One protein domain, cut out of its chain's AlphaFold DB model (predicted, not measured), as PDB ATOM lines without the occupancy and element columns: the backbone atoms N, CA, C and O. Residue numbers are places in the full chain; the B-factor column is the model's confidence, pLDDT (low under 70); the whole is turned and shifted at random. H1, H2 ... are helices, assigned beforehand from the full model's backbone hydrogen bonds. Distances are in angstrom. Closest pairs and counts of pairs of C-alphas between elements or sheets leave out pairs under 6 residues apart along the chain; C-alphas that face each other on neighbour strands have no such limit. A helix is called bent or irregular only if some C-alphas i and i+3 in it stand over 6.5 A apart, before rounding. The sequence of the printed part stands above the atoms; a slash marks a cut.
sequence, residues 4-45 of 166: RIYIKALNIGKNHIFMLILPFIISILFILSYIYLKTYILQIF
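What this domain is: This is residues 4 to 45 of the 166 residues of an uncharacterized protein of Hydrogenothermus marinus (UniProt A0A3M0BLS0). From its first residue the printed part goes from a short helix, H1, through a bare link into one long helix, H2, which makes most of the length of a rod. H1 sits off the near end of H2 without packing on it, and H2 has a kink of 37 degrees near residue 21. The printed part has 42 residues, with two named helices, H1 then H2, and no named strand. It is all helix and extended, with a radius of gyration of the C-alphas of 18.1 A and spans of 57 by 17 by 7 A.

How they stand to each other: H1, residues 4 to 9, and H2, residues 14 to 45, are apart, with no C-alpha of the one within 8 A of the other. A tight link of 4 residues joins them. Residues 4 to 45 stand free, with no C-alpha 8 or more residues apart along the chain within 10 A. In H1 every O i to N i+4 pair is within hydrogen-bond range; in H2 24 of 28 are.

Where its parts are: H1 begins at C-alpha 4 (23.174, 22.878, 15.055). H2 runs 46.9 A from C-alpha 14 (16.059, 37.856, 4.811) to C-alpha 45 (-29.827, 35.533, -4.710). It is irregular: C-alphas 20 and 23 are 7.0 A apart.

The domain as a whole: The C-alphas of Arg 4 and Phe 45, the two farthest apart, are separated by 58.0 A. The printed part has no cut. Mean pLDDT of the printed part is 83.2; residues 4 to 12 are under 70.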
ATOM      1  N   ARG A   4      22.238  21.982  15.746       65.19
ATOM      2  CA  ARG A   4      23.174  22.878  15.055       65.19
ATOM      3  C   ARG A   4      23.071  22.791  13.530       65.19
ATOM      4  O   ARG A   4      23.312  23.790  12.857       65.19
ATOM      5  N   ILE A   5      22.673  21.639  12.984       64.50
ATOM      6  CA  ILE A   5      22.465  21.459  11.537       64.50
ATOM      7  C   ILE A   5      21.227  22.249  11.084       64.50
ATOM      8  O   ILE A   5      21.246  22.871  10.025       64.50
ATOM      9  N   TYR A   6      20.194  22.313  11.929       61.81
ATOM     10  CA  TYR A   6      18.961  23.049  11.642       61.81
ATOM     11  C   TYR A   6      19.179  24.569  11.640       61.81
ATOM     12  O   TYR A   6      18.697  25.271  10.757       61.81
ATOM     13  N   ILE A   7      19.980  25.077  12.582       56.75
ATOM     14  CA  ILE A   7      20.295  26.512  12.683       56.75
ATOM     15  C   ILE A   7      21.188  26.969  11.518       56.75
ATOM     16  O   ILE A   7      21.026  28.078  11.013       56.75
ATOM     17  N   LYS A   8      22.086  26.105  11.025       58.56
ATOM     18  CA  LYS A   8      22.941  26.419   9.867       58.56
ATOM     19  C   LYS A   8      22.156  26.438   8.549       58.56
ATOM     20  O   LYS A   8      22.466  27.249   7.682       58.56
ATOM     21  N   ALA A   9      21.107  25.619   8.437       59.16
ATOM     22  CA  ALA A   9      20.137  25.693   7.344       59.16
ATOM     23  C   ALA A   9      19.232  26.939   7.427       59.16
ATOM     24  O   ALA A   9      18.635  27.321   6.427       59.16
ATOM     25  N   LEU A  10      19.154  27.599   8.588       56.66
ATOM     26  CA  LEU A  10      18.337  28.794   8.807       56.66
ATOM     27  C   LEU A  10      19.060  30.114   8.481       56.66
ATOM     28  O   LEU A  10      18.438  31.171   8.558       56.66
ATOM     29  N   ASN A  11      20.338  30.085   8.069       62.41
ATOM     30  CA  ASN A  11      21.067  31.271   7.579       62.41
ATOM     31  C   ASN A  11      20.692  31.616   6.123       62.41
ATOM     32  O   ASN A  11      21.519  31.926   5.268       62.41
ATOM     33  N   ILE A  12      19.406  31.479   5.840       65.88
ATOM     34  CA  ILE A  12      18.746  31.774   4.589       65.88
ATOM     35  C   ILE A  12      18.429  33.272   4.661       65.88
ATOM     36  O   ILE A  12      17.654  33.711   5.510       65.88
ATOM     37  N   GLY A  13      19.121  34.080   3.849       73.00
ATOM     38  CA  GLY A  13      19.048  35.545   3.911       73.00
ATOM     39  C   GLY A  13      17.608  36.073   3.937       73.00
ATOM     40  O   GLY A  13      16.706  35.439   3.392       73.00
ATOM     41  N   LYS A  14      17.388  37.248   4.550       73.31
ATOM     42  CA  LYS A  14      16.059  37.856   4.811       73.31
ATOM     43  C   LYS A  14      15.060  37.752   3.640       73.31
ATOM     44  O   LYS A  14      13.866  37.594   3.868       73.31
ATOM     45  N   ASN A  15      15.546  37.773   2.400       74.69
ATOM     46  CA  ASN A  15      14.742  37.708   1.175       74.69
ATOM     47  C   ASN A  15      14.072  36.343   0.931       74.69
ATOM     48  O   ASN A  15      13.023  36.264   0.299       74.69
ATOM     49  N   HIS A  16      14.642  35.258   1.441       80.25
ATOM     50  CA  HIS A  16      14.118  33.908   1.236       80.25
ATOM     51  C   HIS A  16      13.040  33.527   2.258       80.25
ATOM     52  O   HIS A  16      12.154  32.735   1.945       80.25
ATOM     53  N   ILE A  17      13.062  34.132   3.452       83.88
ATOM     54  CA  ILE A  17      11.974  33.997   4.435       83.88
ATOM     55  C   ILE A  17      10.662  34.495   3.817       83.88
ATOM     56  O   ILE A  17       9.620  33.858   3.964       83.88
ATOM     57  N   PHE A  18      10.723  35.584   3.047       84.56
ATOM     58  CA  PHE A  18       9.569  36.110   2.326       84.56
ATOM     59  C   PHE A  18       9.012  35.109   1.304       84.56
ATOM     60  O   PHE A  18       7.805  34.883   1.280       84.56
ATOM     61  N   MET A  19       9.874  34.451   0.517       87.44
ATOM     62  CA  MET A  19       9.442  33.432  -0.455       87.44
ATOM     63  C   MET A  19       8.725  32.249   0.206       87.44
ATOM     64  O   MET A  19       7.802  31.692  -0.382       87.44
ATOM     65  N   LEU A  20       9.118  31.887   1.430       85.94
ATOM     66  CA  LEU A  20       8.518  30.773   2.161       85.94
ATOM     67  C   LEU A  20       7.134  31.122   2.737       85.94
ATOM     68  O   LEU A  20       6.260  30.262   2.802       85.94
ATOM     69  N   ILE A  21       6.913  32.385   3.114       91.81
ATOM     70  CA  ILE A  21       5.656  32.860   3.720       91.81
ATOM     71  C   ILE A  21       4.635  33.305   2.656       91.81
ATOM     72  O   ILE A  21       3.426  33.180   2.862       91.81
ATOM     73  N   LEU A  22       5.097  33.774   1.493       93.12
ATOM     74  CA  LEU A  22       4.261  34.277   0.399       93.12
ATOM     75  C   LEU A  22       3.066  33.372   0.012       93.12
ATOM     76  O   LEU A  22       1.953  33.899  -0.072       93.12
ATOM     77  N   PRO A  23       3.211  32.043  -0.195       96.50
ATOM     78  CA  PRO A  23       2.076  31.208  -0.601       96.50
ATOM     79  C   PRO A  23       0.983  31.125   0.473       96.50
ATOM     80  O   PRO A  23      -0.200  31.046   0.140       96.50
ATOM     81  N   PHE A  24       1.350  31.206   1.756       96.44
ATOM     82  CA  PHE A  24       0.385  31.205   2.856       96.44
ATOM     83  C   PHE A  24      -0.440  32.493   2.873       96.44
ATOM     84  O   PHE A  24      -1.658  32.440   3.029       96.44
ATOM     85  N   ILE A  25       0.199  33.644   2.634       96.81
ATOM     86  CA  ILE A  25      -0.491  34.939   2.537       96.81
ATOM     87  C   ILE A  25      -1.483  34.928   1.366       96.81
ATOM     88  O   ILE A  25      -2.635  35.330   1.529       96.81
ATOM     89  N   ILE A  26      -1.061  34.421   0.202       97.06
ATOM     90  CA  ILE A  26      -1.923  34.307  -0.986       97.06
ATOM     91  C   ILE A  26      -3.121  33.390  -0.703       97.06
ATOM     92  O   ILE A  26      -4.252  33.733  -1.047       97.06
ATOM     93  N   SER A  27      -2.901  32.254  -0.034       97.69
ATOM     94  CA  SER A  27      -3.972  31.322   0.335       97.69
ATOM     95  C   SER A  27      -5.003  31.966   1.272       97.69
ATOM     96  O   SER A  27      -6.206  31.869   1.026       97.69
ATOM     97  N   ILE A  28      -4.550  32.707   2.289       97.88
ATOM     98  CA  ILE A  28      -5.427  33.430   3.224       97.88
ATOM     99  C   ILE A  28      -6.256  34.493   2.491       97.88
ATOM    100  O   ILE A  28      -7.466  34.583   2.707       97.88
ATOM    101  N   LEU A  29      -5.639  35.262   1.589       97.38
ATOM    102  CA  LEU A  29      -6.344  36.257   0.774       97.38
ATOM    103  C   LEU A  29      -7.425  35.619  -0.107       97.38
ATOM    104  O   LEU A  29      -8.527  36.157  -0.208       97.38
ATOM    105  N   PHE A  30      -7.148  34.454  -0.698       97.44
ATOM    106  CA  PHE A  30      -8.135  33.705  -1.480       97.44
ATOM    107  C   PHE A  30      -9.326  33.245  -0.635       97.44
ATOM    108  O   PHE A  30     -10.469  33.372  -1.072       97.44
ATOM    109  N   ILE A  31      -9.079  32.755   0.583       97.56
ATOM    110  CA  ILE A  31     -10.138  32.322   1.504       97.56
ATOM    111  C   ILE A  31     -11.021  33.511   1.907       97.56
ATOM    112  O   ILE A  31     -12.247  33.413   1.851       97.56
ATOM    113  N   LEU A  32     -10.417  34.648   2.260       96.81
ATOM    114  CA  LEU A  32     -11.154  35.867   2.611       96.81
ATOM    115  C   LEU A  32     -11.979  36.392   1.429       96.81
ATOM    116  O   LEU A  32     -13.158  36.710   1.594       96.81
ATOM    117  N   SER A  33     -11.387  36.416   0.232       96.25
ATOM    118  CA  SER A  33     -12.074  36.795  -1.007       96.25
ATOM    119  C   SER A  33     -13.270  35.881  -1.293       96.25
ATOM    120  O   SER A  33     -14.368  36.360  -1.573       96.25
ATOM    121  N   TYR A  34     -13.099  34.566  -1.133       96.88
ATOM    122  CA  TYR A  34     -14.172  33.590  -1.315       96.88
ATOM    123  C   TYR A  34     -15.332  33.804  -0.334       96.88
ATOM    124  O   TYR A  34     -16.494  33.775  -0.746       96.88
ATOM    125  N   ILE A  35     -15.040  34.050   0.949       94.94
ATOM    126  CA  ILE A  35     -16.069  34.336   1.960       94.94
ATOM    127  C   ILE A  35     -16.857  35.587   1.561       94.94
ATOM    128  O   ILE A  35     -18.086  35.536   1.519       94.94
ATOM    129  N   TYR A  36     -16.164  36.670   1.198       95.06
ATOM    130  CA  TYR A  36     -16.799  37.930   0.811       95.06
ATOM    131  C   TYR A  36     -17.678  37.775  -0.438       95.06
ATOM    132  O   TYR A  36     -18.837  38.197  -0.453       95.06
ATOM    133  N   LEU A  37     -17.163  37.094  -1.468       94.00
ATOM    134  CA  LEU A  37     -17.899  36.834  -2.703       94.00
ATOM    135  C   LEU A  37     -19.135  35.964  -2.445       94.00
ATOM    136  O   LEU A  37     -20.207  36.245  -2.977       94.00
ATOM    137  N   LYS A  38     -19.024  34.942  -1.589       91.81
ATOM    138  CA  LYS A  38     -20.157  34.095  -1.195       91.81
ATOM    139  C   LYS A  38     -21.242  34.908  -0.493       91.81
ATOM    140  O   LYS A  38     -22.416  34.728  -0.806       91.81
ATOM    141  N   THR A  39     -20.877  35.802   0.429       86.31
ATOM    142  CA  THR A  39     -21.851  36.670   1.110       86.31
ATOM    143  C   THR A  39     -22.553  37.595   0.119       86.31
ATOM    144  O   THR A  39     -23.772  37.726   0.174       86.31
ATOM    145  N   TYR A  40     -21.813  38.165  -0.833       87.81
ATOM    146  CA  TYR A  40     -22.368  39.034  -1.870       87.81
ATOM    147  C   TYR A  40     -23.317  38.289  -2.824       87.81
ATOM    148  O   TYR A  40     -24.430  38.743  -3.081       87.81
ATOM    149  N   ILE A  41     -22.932  37.096  -3.291       84.94
ATOM    150  CA  ILE A  41     -23.792  36.247  -4.130       84.94
ATOM    151  C   ILE A  41     -25.057  35.842  -3.365       84.94
ATOM    152  O   ILE A  41     -26.148  35.879  -3.930       84.94
ATOM    153  N   LEU A  42     -24.937  35.489  -2.080       81.38
ATOM    154  CA  LEU A  42     -26.094  35.177  -1.241       81.38
ATOM    155  C   LEU A  42     -27.016  36.387  -1.085       81.38
ATOM    156  O   LEU A  42     -28.226  36.220  -1.182       81.38
ATOM    157  N   GLN A  43     -26.481  37.596  -0.919       79.50
ATOM    158  CA  GLN A  43     -27.291  38.814  -0.888       79.50
ATOM    159  C   GLN A  43     -27.999  39.088  -2.218       79.50
ATOM    160  O   GLN A  43     -29.137  39.518  -2.196       79.50
ATOM    161  N   ILE A  44     -27.403  38.795  -3.372       79.19
ATOM    162  CA  ILE A  44     -28.091  38.967  -4.665       79.19
ATOM    163  C   ILE A  44     -29.165  37.892  -4.881       79.19
ATOM    164  O   ILE A  44     -30.247  38.184  -5.384       79.19
ATOM    165  N   PHE A  45     -28.887  36.641  -4.506       73.81
ATOM    166  CA  PHE A  45     -29.827  35.533  -4.710       73.81
ATOM    167  C   PHE A  45     -30.958  35.478  -3.674       73.81
ATOM    168  O   PHE A  45     -32.028  34.955  -3.980       73.81
TER     169      PHE A  45